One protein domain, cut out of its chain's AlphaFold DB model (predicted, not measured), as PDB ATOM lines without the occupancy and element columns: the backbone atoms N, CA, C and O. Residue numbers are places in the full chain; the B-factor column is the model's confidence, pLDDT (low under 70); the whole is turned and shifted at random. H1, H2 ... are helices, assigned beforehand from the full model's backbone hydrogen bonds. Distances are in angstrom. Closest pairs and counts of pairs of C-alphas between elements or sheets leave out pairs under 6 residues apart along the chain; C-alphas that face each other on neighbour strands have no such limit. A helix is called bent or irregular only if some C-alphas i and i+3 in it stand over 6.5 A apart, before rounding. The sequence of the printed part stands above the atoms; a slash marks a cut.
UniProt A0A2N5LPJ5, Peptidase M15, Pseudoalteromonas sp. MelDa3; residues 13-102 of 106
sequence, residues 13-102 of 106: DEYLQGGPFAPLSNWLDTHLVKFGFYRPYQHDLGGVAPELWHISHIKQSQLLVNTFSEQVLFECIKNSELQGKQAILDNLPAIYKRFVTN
ATOM      1  N   ASP A  13     -10.966 -64.876  31.860       95.75
ATOM      2  CA  ASP A  13     -10.855 -66.338  31.893       95.75
ATOM      3  C   ASP A  13     -11.752 -66.989  32.954       95.75
ATOM      4  O   ASP A  13     -12.207 -68.115  32.759       95.75
ATOM      5  N   GLU A  14     -12.081 -66.290  34.048       96.81
ATOM      6  CA  GLU A  14     -13.007 -66.831  35.048       96.81
ATOM      7  C   GLU A  14     -14.451 -66.949  34.520       96.81
ATOM      8  O   GLU A  14     -15.234 -67.753  35.036       96.81
ATOM      9  N   TYR A  15     -14.804 -66.180  33.484       96.75
ATOM     10  CA  TYR A  15     -16.157 -66.043  32.926       96.75
ATOM     11  C   TYR A  15     -16.293 -66.624  31.511       96.75
ATOM     12  O   TYR A  15     -17.413 -66.827  31.044       96.75
ATOM     13  N   LEU A  16     -15.179 -66.901  30.829       95.06
ATOM     14  CA  LEU A  16     -15.139 -67.581  29.533       95.06
ATOM     15  C   LEU A  16     -15.182 -69.106  29.692       95.06
ATOM     16  O   LEU A  16     -15.104 -69.642  30.796       95.06
ATOM     17  N   GLN A  17     -15.323 -69.833  28.579       95.44
ATOM     18  CA  GLN A  17     -15.421 -71.294  28.581       95.44
ATOM     19  C   GLN A  17     -14.279 -71.953  29.375       95.44
ATOM     20  O   GLN A  17     -13.106 -71.729  29.101       95.44
ATOM     21  N   GLY A  18     -14.642 -72.816  30.329       94.31
ATOM     22  CA  GLY A  18     -13.696 -73.484  31.231       94.31
ATOM     23  C   GLY A  18     -13.486 -72.754  32.561       94.31
ATOM     24  O   GLY A  18     -13.033 -73.377  33.518       94.31
ATOM     25  N   GLY A  19     -13.887 -71.484  32.651       96.19
ATOM     26  CA  GLY A  19     -13.897 -70.710  33.884       96.19
ATOM     27  C   GLY A  19     -15.040 -71.095  34.834       96.19
ATOM     28  O   GLY A  19     -16.101 -71.563  34.398       96.19
ATOM     29  N   PRO A  20     -14.873 -70.886  36.150       97.00
ATOM     30  CA  PRO A  20     -15.882 -71.231  37.148       97.00
ATOM     31  C   PRO A  20     -17.204 -70.460  37.014       97.00
ATOM     32  O   PRO A  20     -18.247 -70.960  37.443       97.00
ATOM     33  N   PHE A  21     -17.182 -69.257  36.430       97.12
ATOM     34  CA  PHE A  21     -18.359 -68.403  36.245       97.12
ATOM     35  C   PHE A  21     -18.935 -68.473  34.827       97.12
ATOM     36  O   PHE A  21     -19.979 -67.868  34.564       97.12
ATOM     37  N   ALA A  22     -18.330 -69.268  33.939       97.06
ATOM     38  CA  ALA A  22     -18.795 -69.469  32.569       97.06
ATOM     39  C   ALA A  22     -20.276 -69.862  32.461       97.06
ATOM     40  O   ALA A  22     -20.975 -69.289  31.624       97.06
ATOM     41  N   PRO A  23     -20.821 -70.770  33.304       96.69
ATOM     42  CA  PRO A  23     -22.230 -71.146  33.197       96.69
ATOM     43  C   PRO A  23     -23.185 -69.962  33.393       96.69
ATOM     44  O   PRO A  23     -24.155 -69.826  32.649       96.69
ATOM     45  N   LEU A  24     -22.901 -69.089  34.366       96.12
ATOM     46  CA  LEU A  24     -23.707 -67.893  34.599       96.12
ATOM     47  C   LEU A  24     -23.468 -66.851  33.506       96.12
ATOM     48  O   LEU A  24     -24.432 -66.266  33.023       96.12
ATOM     49  N   SER A  25     -22.214 -66.643  33.096       96.75
ATOM     50  CA  SER A  25     -21.889 -65.693  32.029       96.75
ATOM     51  C   SER A  25     -22.636 -66.031  30.737       96.75
ATOM     52  O   SER A  25     -23.353 -65.181  30.216       96.75
ATOM     53  N   ASN A  26     -22.598 -67.297  30.308       96.44
ATOM     54  CA  ASN A  26     -23.310 -67.778  29.121       96.44
ATOM     55  C   ASN A  26     -24.833 -67.620  29.247       96.44
ATOM     56  O   ASN A  26     -25.522 -67.295  28.278       96.44
ATOM     57  N   TRP A  27     -25.380 -67.851  30.445       97.38
ATOM     58  CA  TRP A  27     -26.799 -67.612  30.692       97.38
ATOM     59  C   TRP A  27     -27.140 -66.125  30.530       97.38
ATOM     60  O   TRP A  27     -28.117 -65.794  29.857       97.38
ATOM     61  N   LEU A  28     -26.324 -65.229  31.090       97.38
ATOM     62  CA  LEU A  28     -26.512 -63.782  30.984       97.38
ATOM     63  C   LEU A  28     -26.425 -63.304  29.531       97.38
ATOM     64  O   LEU A  28     -27.284 -62.530  29.114       97.38
ATOM     65  N   ASP A  29     -25.495 -63.829  28.736       94.88
ATOM     66  CA  ASP A  29     -25.351 -63.453  27.322       94.88
ATOM     67  C   ASP A  29     -26.641 -63.694  26.514       94.88
ATOM     68  O   ASP A  29     -26.936 -62.971  25.567       94.88
ATOM     69  N   THR A  30     -27.470 -64.656  26.937       96.50
ATOM     70  CA  THR A  30     -28.775 -64.935  26.312       96.50
ATOM     71  C   THR A  30     -29.931 -64.128  26.923       96.50
ATOM     72  O   THR A  30     -30.936 -63.877  26.256       96.50
ATOM     73  N   HIS A  31     -29.840 -63.737  28.198       98.12
ATOM     74  CA  HIS A  31     -30.995 -63.253  28.966       98.12
ATOM     75  C   HIS A  31     -30.939 -61.776  29.363       98.12
ATOM     76  O   HIS A  31     -31.989 -61.217  29.676       98.12
ATOM     77  N   LEU A  32     -29.775 -61.122  29.349       98.00
ATOM     78  CA  LEU A  32     -29.626 -59.740  29.824       98.00
ATOM     79  C   LEU A  32     -30.610 -58.782  29.145       98.00
ATOM     80  O   LEU A  32     -31.366 -58.089  29.832       98.00
ATOM     81  N   VAL A  33     -30.677 -58.817  27.812       97.31
ATOM     82  CA  VAL A  33     -31.535 -57.922  27.018       97.31
ATOM     83  C   VAL A  33     -33.011 -58.091  27.385       97.31
ATOM     84  O   VAL A  33     -33.727 -57.101  27.529       97.31
ATOM     85  N   LYS A  34     -33.465 -59.329  27.633       97.81
ATOM     86  CA  LYS A  34     -34.845 -59.622  28.060       97.81
ATOM     87  C   LYS A  34     -35.221 -58.885  29.350       97.81
ATOM     88  O   LYS A  34     -36.378 -58.514  29.521       97.81
ATOM     89  N   PHE A  35     -34.258 -58.683  30.247       97.56
ATOM     90  CA  PHE A  35     -34.455 -57.996  31.524       97.56
ATOM     91  C   PHE A  35     -33.984 -56.534  31.505       97.56
ATOM     92  O   PHE A  35     -33.942 -55.895  32.552       97.56
ATOM     93  N   GLY A  36     -33.655 -55.992  30.329       98.12
ATOM     94  CA  GLY A  36     -33.238 -54.603  30.176       98.12
ATOM     95  C   GLY A  36     -31.798 -54.334  30.606       98.12
ATOM     96  O   GLY A  36     -31.499 -53.210  31.000       98.12
ATOM     97  N   PHE A  37     -30.912 -55.328  30.539       98.56
ATOM     98  CA  PHE A  37     -29.486 -55.186  30.839       98.56
ATOM     99  C   PHE A  37     -28.599 -55.446  29.614       98.56
ATOM    100  O   PHE A  37     -29.024 -56.085  28.654       98.56
ATOM    101  N   TYR A  38     -27.353 -54.979  29.677       98.00
ATOM    102  CA  TYR A  38     -26.289 -55.220  28.693       98.00
ATOM    103  C   TYR A  38     -24.903 -55.143  29.360       98.00
ATOM    104  O   TYR A  38     -24.801 -54.785  30.540       98.00
ATOM    105  N   ARG A  39     -23.838 -55.458  28.612       97.88
ATOM    106  CA  ARG A  39     -22.440 -55.423  29.071       97.88
ATOM    107  C   ARG A  39     -21.672 -54.258  28.419       97.88
ATOM    108  O   ARG A  39     -21.251 -54.386  27.272       97.88
ATOM    109  N   PRO A  40     -21.428 -53.137  29.121       97.31
ATOM    110  CA  PRO A  40     -20.687 -52.006  28.552       97.31
ATOM    111  C   PRO A  40     -19.200 -52.320  28.314       97.31
ATOM    112  O   PRO A  40     -18.579 -51.712  27.442       97.31
ATOM    113  N   TYR A  41     -18.640 -53.283  29.052       97.25
ATOM    114  CA  TYR A  41     -17.220 -53.651  29.023       97.25
ATOM    115  C   TYR A  41     -17.008 -55.085  28.517       97.25
ATOM    116  O   TYR A  41     -16.171 -55.816  29.028       97.25
ATOM    117  N   GLN A  42     -17.791 -55.538  27.535       95.50
ATOM    118  CA  GLN A  42     -17.619 -56.881  26.953       95.50
ATOM    119  C   GLN A  42     -16.414 -57.000  26.005       95.50
ATOM    120  O   GLN A  42     -15.953 -58.104  25.716       95.50
ATOM    121  N   HIS A  43     -15.914 -55.872  25.502       95.19
ATOM    122  CA  HIS A  43     -14.800 -55.806  24.563       95.19
ATOM    123  C   HIS A  43     -13.776 -54.788  25.044       95.19
ATOM    124  O   HIS A  43     -14.139 -53.771  25.636       95.19
ATOM    125  N   ASP A  44     -12.507 -55.040  24.732       95.75
ATOM    126  CA  ASP A  44     -11.462 -54.042  24.912       95.75
ATOM    127  C   ASP A  44     -11.586 -52.989  23.806       95.75
ATOM    128  O   ASP A  44     -11.263 -53.232  22.643       95.75
ATOM    129  N   LEU A  45     -12.093 -51.815  24.179       96.50
ATOM    130  CA  LEU A  45     -12.187 -50.656  23.291       96.50
ATOM    131  C   LEU A  45     -11.001 -49.695  23.474       96.50
ATOM    132  O   LEU A  45     -11.027 -48.570  22.981       96.50
ATOM    133  N   GLY A  46      -9.959 -50.106  24.202       95.06
ATOM    134  CA  GLY A  46      -8.822 -49.272  24.573       95.06
ATOM    135  C   GLY A  46      -9.095 -48.374  25.779       95.06
ATOM    136  O   GLY A  46      -8.368 -47.402  25.975       95.06
ATOM    137  N   GLY A  47     -10.129 -48.663  26.572       95.75
ATOM    138  CA  GLY A  47     -10.537 -47.915  27.762       95.75
ATOM    139  C   GLY A  47     -10.521 -48.795  29.004       95.75
ATOM    140  O   GLY A  47      -9.463 -49.052  29.576       95.75
ATOM    141  N   VAL A  48     -11.705 -49.243  29.409       96.19
ATOM    142  CA  VAL A  48     -11.868 -50.255  30.457       96.19
ATOM    143  C   VAL A  48     -11.557 -51.630  29.863       96.19
ATOM    144  O   VAL A  48     -11.941 -51.915  28.726       96.19
ATOM    145  N   ALA A  49     -10.832 -52.459  30.615       95.81
ATOM    146  CA  ALA A  49     -10.555 -53.838  30.224       95.81
ATOM    147  C   ALA A  49     -11.863 -54.654  30.152       95.81
ATOM    148  O   ALA A  49     -12.877 -54.229  30.703       95.81
ATOM    149  N   PRO A  50     -11.878 -55.830  29.503       96.56
ATOM    150  CA  PRO A  50     -13.079 -56.651  29.481       96.56
ATOM    151  C   PRO A  50     -13.507 -57.093  30.892       96.56
ATOM    152  O   PRO A  50     -12.782 -57.823  31.567       96.56
ATOM    153  N   GLU A  51     -14.705 -56.690  31.315       97.12
ATOM    154  CA  GLU A  51     -15.298 -57.015  32.617       97.12
ATOM    155  C   GLU A  51     -16.611 -57.790  32.422       97.12
ATOM    156  O   GLU A  51     -17.712 -57.237  32.477       97.12
ATOM    157  N   LEU A  52     -16.526 -59.108  32.212       96.06
ATOM    158  CA  LEU A  52     -17.692 -59.985  31.993       96.06
ATOM    159  C   LEU A  52     -18.548 -60.221  33.256       96.06
ATOM    160  O   LEU A  52     -19.503 -60.999  33.240       96.06
ATOM    161  N   TRP A  53     -18.264 -59.537  34.357       96.12
ATOM    162  CA  TRP A  53     -19.155 -59.427  35.515       96.12
ATOM    163  C   TRP A  53     -19.967 -58.129  35.505       96.12
ATOM    164  O   TRP A  53     -21.002 -58.060  36.168       96.12
ATOM    165  N   HIS A  54     -19.532 -57.106  34.761       97.50
ATOM    166  CA  HIS A  54     -20.184 -55.803  34.737       97.50
ATOM    167  C   HIS A  54     -21.414 -55.837  33.829       97.50
ATOM    168  O   HIS A  54     -21.324 -56.097  32.626       97.50
ATOM    169  N   ILE A  55     -22.573 -55.507  34.400       97.88
ATOM    170  CA  ILE A  55     -23.828 -55.332  33.668       97.88
ATOM    171  C   ILE A  55     -24.469 -53.996  34.038       97.88
ATOM    172  O   ILE A  55     -24.391 -53.546  35.179       97.88
ATOM    173  N   SER A  56     -25.140 -53.376  33.075       97.94
ATOM    174  CA  SER A  56     -25.817 -52.091  33.250       97.94
ATOM    175  C   SER A  56     -27.267 -52.200  32.800       97.94
ATOM    176  O   SER A  56     -27.544 -52.812  31.773       97.94
ATOM    177  N   HIS A  57     -28.201 -51.595  33.540       98.44
ATOM    178  CA  HIS A  57     -29.595 -51.508  33.103       98.44
ATOM    179  C   HIS A  57     -29.747 -50.410  32.041       98.44
ATOM    180  O   HIS A  57     -29.510 -49.235  32.332       98.44
ATOM    181  N   ILE A  58     -30.200 -50.778  30.843       97.81
ATOM    182  CA  ILE A  58     -30.228 -49.963  29.618       97.81
ATOM    183  C   ILE A  58     -30.910 -48.611  29.846       97.81
ATOM    184  O   ILE A  58     -30.347 -47.559  29.555       97.81
ATOM    185  N   LYS A  59     -32.122 -48.613  30.418       97.31
ATOM    186  CA  LYS A  59     -32.886 -47.371  30.635       97.31
ATOM    187  C   LYS A  59     -32.152 -46.407  31.570       97.31
ATOM    188  O   LYS A  59     -32.202 -45.197  31.370       97.31
ATOM    189  N   GLN A  60     -31.509 -46.947  32.605       97.25
ATOM    190  CA  GLN A  60     -30.878 -46.125  33.632       97.25
ATOM    191  C   GLN A  60     -29.524 -45.610  33.150       97.25
ATOM    192  O   GLN A  60     -29.235 -44.430  33.322       97.25
ATOM    193  N   SER A  61     -28.721 -46.462  32.509       95.75
ATOM    194  CA  SER A  61     -27.437 -46.045  31.950       95.75
ATOM    195  C   SER A  61     -27.623 -44.990  30.865       95.75
ATOM    196  O   SER A  61     -26.916 -43.991  30.890       95.75
ATOM    197  N   GLN A  62     -28.619 -45.130  29.984       93.88
ATOM    198  CA  GLN A  62     -28.881 -44.136  28.941       93.88
ATOM    199  C   GLN A  62     -29.269 -42.769  29.521       93.88
ATOM    200  O   GLN A  62     -28.785 -41.740  29.053       93.88
ATOM    201  N   LEU A  63     -30.115 -42.746  30.558       95.44
ATOM    202  CA  LEU A  63     -30.477 -41.508  31.251       95.44
ATOM    203  C   LEU A  63     -29.241 -40.826  31.853       95.44
ATOM    204  O   LEU A  63     -29.072 -39.612  31.717       95.44
ATOM    205  N   LEU A  64     -28.381 -41.605  32.509       93.12
ATOM    206  CA  LEU A  64     -27.179 -41.092  33.159       93.12
ATOM    207  C   LEU A  64     -26.149 -40.603  32.140       93.12
ATOM    208  O   LEU A  64     -25.661 -39.493  32.296       93.12
ATOM    209  N   VAL A  65     -25.880 -41.359  31.074       90.19
ATOM    210  CA  VAL A  65     -24.947 -40.960  30.003       90.19
ATOM    211  C   VAL A  65     -25.392 -39.666  29.323       90.19
ATOM    212  O   VAL A  65     -24.556 -38.829  29.008       90.19
ATOM    213  N   ASN A  66     -26.699 -39.456  29.153       89.44
ATOM    214  CA  ASN A  66     -27.224 -38.223  28.560       89.44
ATOM    215  C   ASN A  66     -27.156 -37.012  29.508       89.44
ATOM    216  O   ASN A  66     -27.215 -35.874  29.049       89.44
ATOM    217  N   THR A  67     -27.082 -37.246  30.821       92.56
ATOM    218  CA  THR A  67     -27.056 -36.184  31.842       92.56
ATOM    219  C   THR A  67     -25.632 -35.881  32.313       92.56
ATOM    220  O   THR A  67     -25.330 -34.770  32.744       92.56
ATOM    221  N   PHE A  68     -24.750 -36.875  32.249       93.56
ATOM    222  CA  PHE A  68     -23.362 -36.768  32.652       93.56
ATOM    223  C   PHE A  68     -22.536 -36.128  31.539       93.56
ATOM    224  O   PHE A  68     -22.637 -36.502  30.373       93.56
ATOM    225  N   SER A  69     -21.714 -35.148  31.899       96.50
ATOM    226  CA  SER A  69     -20.856 -34.434  30.959       96.50
ATOM    227  C   SER A  69     -19.450 -34.286  31.516       96.50
ATOM    228  O   SER A  69     -19.235 -34.346  32.731       96.50
ATOM    229  N   GLU A  70     -18.491 -34.032  30.628       97.50
ATOM    230  CA  GLU A  70     -17.115 -33.723  31.017       97.50
ATOM    231  C   GLU A  70     -17.064 -32.548  32.007       97.50
ATOM    232  O   GLU A  70     -16.326 -32.606  32.984       97.50
ATOM    233  N   GLN A  71     -17.920 -31.534  31.828       97.69
ATOM    234  CA  GLN A  71     -18.002 -30.391  32.740       97.69
ATOM    235  C   GLN A  71     -18.487 -30.791  34.140       97.69
ATOM    236  O   GLN A  71     -17.962 -30.297  35.135       97.69
ATOM    237  N   VAL A  72     -19.472 -31.693  34.241       96.62
ATOM    238  CA  VAL A  72     -19.929 -32.205  35.546       96.62
ATOM    239  C   VAL A  72     -18.785 -32.931  36.256       96.62
ATOM    240  O   VAL A  72     -18.561 -32.712  37.448       96.62
ATOM    241  N   LEU A  73     -18.029 -33.754  35.524       96.88
ATOM    242  CA  LEU A  73     -16.869 -34.450  36.073       96.88
ATOM    243  C   LEU A  73     -15.747 -33.477  36.466       96.88
ATOM    244  O   LEU A  73     -15.168 -33.623  37.542       96.88
ATOM    245  N   PHE A  74     -15.484 -32.457  35.644       98.25
ATOM    246  CA  PHE A  74     -14.521 -31.395  35.930       98.25
ATOM    247  C   PHE A  74     -14.840 -30.705  37.257       98.25
ATOM    248  O   PHE A  74     -13.979 -30.633  38.133       98.25
ATOM    249  N   GLU A  75     -16.080 -30.240  37.438       98.06
ATOM    250  CA  GLU A  75     -16.490 -29.554  38.666       98.06
ATOM    251  C   GLU A  75     -16.425 -30.482  39.882       98.06
ATOM    252  O   GLU A  75     -15.991 -30.063  40.956       98.06
ATOM    253  N   CYS A  76     -16.785 -31.759  39.728       96.50
ATOM    254  CA  CYS A  76     -16.653 -32.741  40.801       96.50
ATOM    255  C   CYS A  76     -15.186 -32.912  41.235       96.50
ATOM    256  O   CYS A  76     -14.870 -32.790  42.418       96.50
ATOM    257  N   ILE A  77     -14.272 -33.113  40.280       97.19
ATOM    258  CA  ILE A  77     -12.842 -33.302  40.559       97.19
ATOM    259  C   ILE A  77     -12.234 -32.026  41.147       97.19
ATOM    260  O   ILE A  77     -11.528 -32.088  42.158       97.19
ATOM    261  N   LYS A  78     -12.536 -30.862  40.564       97.62
ATOM    262  CA  LYS A  78     -12.050 -29.556  41.027       97.62
ATOM    263  C   LYS A  78     -12.378 -29.321  42.503       97.62
ATOM    264  O   LYS A  78     -11.499 -28.886  43.249       97.62
ATOM    265  N   ASN A  79     -13.591 -29.680  42.922       97.56
ATOM    266  CA  ASN A  79     -14.095 -29.474  44.280       97.56
ATOM    267  C   ASN A  79     -13.833 -30.654  45.243       97.56
ATOM    268  O   ASN A  79     -14.276 -30.611  46.387       97.56
ATOM    269  N   SER A  80     -13.120 -31.698  44.810       97.06
ATOM    270  CA  SER A  80     -12.780 -32.867  45.642       97.06
ATOM    271  C   SER A  80     -11.415 -32.737  46.329       97.06
ATOM    272  O   SER A  80     -10.513 -32.094  45.801       97.06
ATOM    273  N   GLU A  81     -11.201 -33.397  47.463       96.69
ATOM    274  CA  GLU A  81      -9.864 -33.544  48.059       96.69
ATOM    275  C   GLU A  81      -9.143 -34.745  47.424       96.69
ATOM    276  O   GLU A  81      -9.157 -35.856  47.950       96.69
ATOM    277  N   LEU A  82      -8.557 -34.528  46.241       95.38
ATOM    278  CA  LEU A  82      -7.894 -35.560  45.437       95.38
ATOM    279  C   LEU A  82      -6.417 -35.221  45.197       95.38
ATOM    280  O   LEU A  82      -6.078 -34.147  44.693       95.38
ATOM    281  N   GLN A  83      -5.522 -36.159  45.510       96.19
ATOM    282  CA  GLN A  83      -4.110 -36.045  45.140       96.19
ATOM    283  C   GLN A  83      -3.942 -36.157  43.619       96.19
ATOM    284  O   GLN A  83      -4.649 -36.912  42.960       96.19
ATOM    285  N   GLY A  84      -3.011 -35.393  43.040       95.81
ATOM    286  CA  GLY A  84      -2.799 -35.387  41.584       95.81
ATOM    287  C   GLY A  84      -3.923 -34.720  40.776       95.81
ATOM    288  O   GLY A  84      -3.925 -34.821  39.552       95.81
ATOM    289  N   LYS A  85      -4.848 -34.002  41.434       97.00
ATOM    290  CA  LYS A  85      -5.996 -33.317  40.815       97.00
ATOM    291  C   LYS A  85      -5.638 -32.546  39.547       97.00
ATOM    292  O   LYS A  85      -6.304 -32.724  38.536       97.00
ATOM    293  N   GLN A  86      -4.593 -31.716  39.588       97.38
ATOM    294  CA  GLN A  86      -4.227 -30.886  38.439       97.38
ATOM    295  C   GLN A  86      -3.882 -31.738  37.212       97.38
ATOM    296  O   GLN A  86      -4.408 -31.483  36.139       97.38
ATOM    297  N   ALA A  87      -3.112 -32.818  37.385       98.00
ATOM    298  CA  ALA A  87      -2.781 -33.724  36.288       98.00
ATOM    299  C   ALA A  87      -4.027 -34.403  35.697       98.00
ATOM    300  O   ALA A  87      -4.101 -34.602  34.486       98.00
ATOM    301  N   ILE A  88      -5.017 -34.736  36.529       97.81
ATOM    302  CA  ILE A  88      -6.289 -35.295  36.056       97.81
ATOM    303  C   ILE A  88      -7.069 -34.244  35.264       97.81
ATOM    304  O   ILE A  88      -7.539 -34.553  34.175       97.81
ATOM    305  N   LEU A  89      -7.179 -33.014  35.779       98.31
ATOM    306  CA  LEU A  89      -7.882 -31.920  35.103       98.31
ATOM    307  C   LEU A  89      -7.225 -31.562  33.760       98.31
ATOM    308  O   LEU A  89      -7.929 -31.412  32.767       98.31
ATOM    309  N   ASP A  90      -5.891 -31.514  33.705       98.38
ATOM    310  CA  ASP A  90      -5.126 -31.221  32.484       98.38
ATOM    311  C   ASP A  90      -5.320 -32.295  31.399       98.38
ATOM    312  O   ASP A  90      -5.229 -32.011  30.206       98.38
ATOM    313  N   ASN A  91      -5.607 -33.535  31.807       98.31
ATOM    314  CA  ASN A  91      -5.824 -34.673  30.910       98.31
ATOM    315  C   ASN A  91      -7.302 -35.085  30.813       98.31
ATOM    316  O   ASN A  91      -7.616 -36.118  30.210       98.31
ATOM    317  N   LEU A  92      -8.216 -34.297  31.384       98.31
ATOM    318  CA  LEU A  92      -9.615 -34.681  31.543       98.31
ATOM    319  C   LEU A  92     -10.311 -35.013  30.216       98.31
ATOM    320  O   LEU A  92     -10.972 -36.051  30.186       98.31
ATOM    321  N   PRO A  93     -10.121 -34.264  29.109       98.25
ATOM    322  CA  PRO A  93     -10.757 -34.616  27.838       98.25
ATOM    323  C   PRO A  93     -10.370 -36.021  27.350       98.25
ATOM    324  O   PRO A  93     -11.208 -36.791  26.873       98.25
ATOM    325  N   ALA A  94      -9.094 -36.394  27.506       98.25
ATOM    326  CA  ALA A  94      -8.602 -37.712  27.116       98.25
ATOM    327  C   ALA A  94      -9.133 -38.810  28.046       98.25
ATOM    328  O   ALA A  94      -9.565 -39.860  27.570       98.25
ATOM    329  N   ILE A  95      -9.142 -38.558  29.359       97.62
ATOM    330  CA  ILE A  95      -9.664 -39.489  30.366       97.62
ATOM    331  C   ILE A  95     -11.163 -39.721  30.152       97.62
ATOM    332  O   ILE A  95     -11.598 -40.869  30.082       97.62
ATOM    333  N   TYR A  96     -11.943 -38.652  29.991       97.75
ATOM    334  CA  TYR A  96     -13.387 -38.710  29.780       97.75
ATOM    335  C   TYR A  96     -13.724 -39.505  28.519       97.75
ATOM    336  O   TYR A  96     -14.469 -40.486  28.572       97.75
ATOM    337  N   LYS A  97     -13.090 -39.159  27.391       96.94
ATOM    338  CA  LYS A  97     -13.308 -39.873  26.132       96.94
ATOM    339  C   LYS A  97     -12.977 -41.361  26.258       96.94
ATOM    340  O   LYS A  97     -13.745 -42.196  25.786       96.94
ATOM    341  N   ARG A  98     -11.841 -41.689  26.883       97.62
ATOM    342  CA  ARG A  98     -11.293 -43.050  26.936       97.62
ATOM    343  C   ARG A  98     -11.987 -43.959  27.949       97.62
ATOM    344  O   ARG A  98     -12.177 -45.129  27.643       97.62
ATOM    345  N   PHE A  99     -12.334 -43.450  29.127       96.88
ATOM    346  CA  PHE A  99     -12.810 -44.273  30.246       96.88
ATOM    347  C   PHE A  99     -14.285 -44.060  30.599       96.88
ATOM    348  O   PHE A  99     -14.838 -44.878  31.326       96.88
ATOM    349  N   VAL A 100     -14.936 -43.004  30.097       94.69
ATOM    350  CA  VAL A 100     -16.358 -42.734  30.383       94.69
ATOM    351  C   VAL A 100     -17.235 -43.024  29.170       94.69
ATOM    352  O   VAL A 100     -18.226 -43.737  29.286       94.69
ATOM    353  N   THR A 101     -16.893 -42.479  28.000       94.00
ATOM    354  CA  THR A 101     -17.776 -42.564  26.821       94.00
ATOM    355  C   THR A 101     -17.471 -43.731  25.886       94.00
ATOM    356  O   THR A 101     -18.313 -44.100  25.073       94.00
ATOM    357  N   ASN A 102     -16.267 -44.298  25.961       95.56
ATOM    358  CA  ASN A 102     -15.811 -45.363  25.070       95.56
ATOM    359  C   ASN A 102     -16.189 -46.745  25.619       95.56
ATOM    360  O   ASN A 102     -15.349 -47.491  26.119       95.56
TER     361      ASN A 102
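Overview. This is residues 13 to 102 of the 106 residues of the protein "Peptidase M15" of Pseudoalteromonas sp. MelDa3 (UniProt A0A2N5LPJ5). This is a loose, open chain of helices: H3, H4 and H5 gather into a small head at one end, H1 stands alone at the other, and H2 and the long unnamed stretch 32 to 57 lie between. That stretch loops out and folds back, so that residues 37 to 38 pair antiparallel with residues 56 to 57, too short a pairing for a named strand; residues 79 to 84 stick out from the head. The printed part has 90 residues with five named helices, H1 to H5 in chain order, and no named strand, in the class all helix. It is loose, with a radius of gyration of the C-alphas of 16.4 A, and elongated, spanning 44 by 27 by 22 A.

Along the chain. Find C-alpha 58 at (-30.228, -49.963, 29.618); from there H2, residues 58 to 67, runs 14.3 A. Before it, H1, residues 22 to 31, starts at (-18.795, -69.469, 32.569) and runs 14.2 A. After it come H3, residues 70 to 78, 12.0 A, and H4, residues 85 to 90. Look last for H5, residues 92 to 101, 12.3 A, ending at (-17.776, -42.564, 26.821); it is only just irregular, with C-alphas 98 and 101 6.50 A apart.

Arrangement. H2 touches no helix, and it is only just apart from H5, 8.0 A at the closest. H3 and H4 form a helical hairpin and touch, closest at the C-alphas of Phe 74 and Leu 89, 6.7 A, at a shallow tilt of 31 degrees, opposite ways. H3 touches H5 at the C-alphas of Glu 70 and Tyr 96, their closest, 6.3 A, at a steep tilt of 61 degrees. H4 and H5 are close but not clearly touching. H1 touches no helix. Every O i to N i+4 pair is within hydrogen-bond range in H2, H3 and H4, and 5 of 6 in both H1 and H5.

Size, cuts and confidence. The C-alphas farthest apart, those of Gly 18 and Asn 79, are 45.9 A apart. The link from H1 to H2 is long, with 26 residues. The printed part has no cut, its mean pLDDT is 96.6, and no printed residue is under 70.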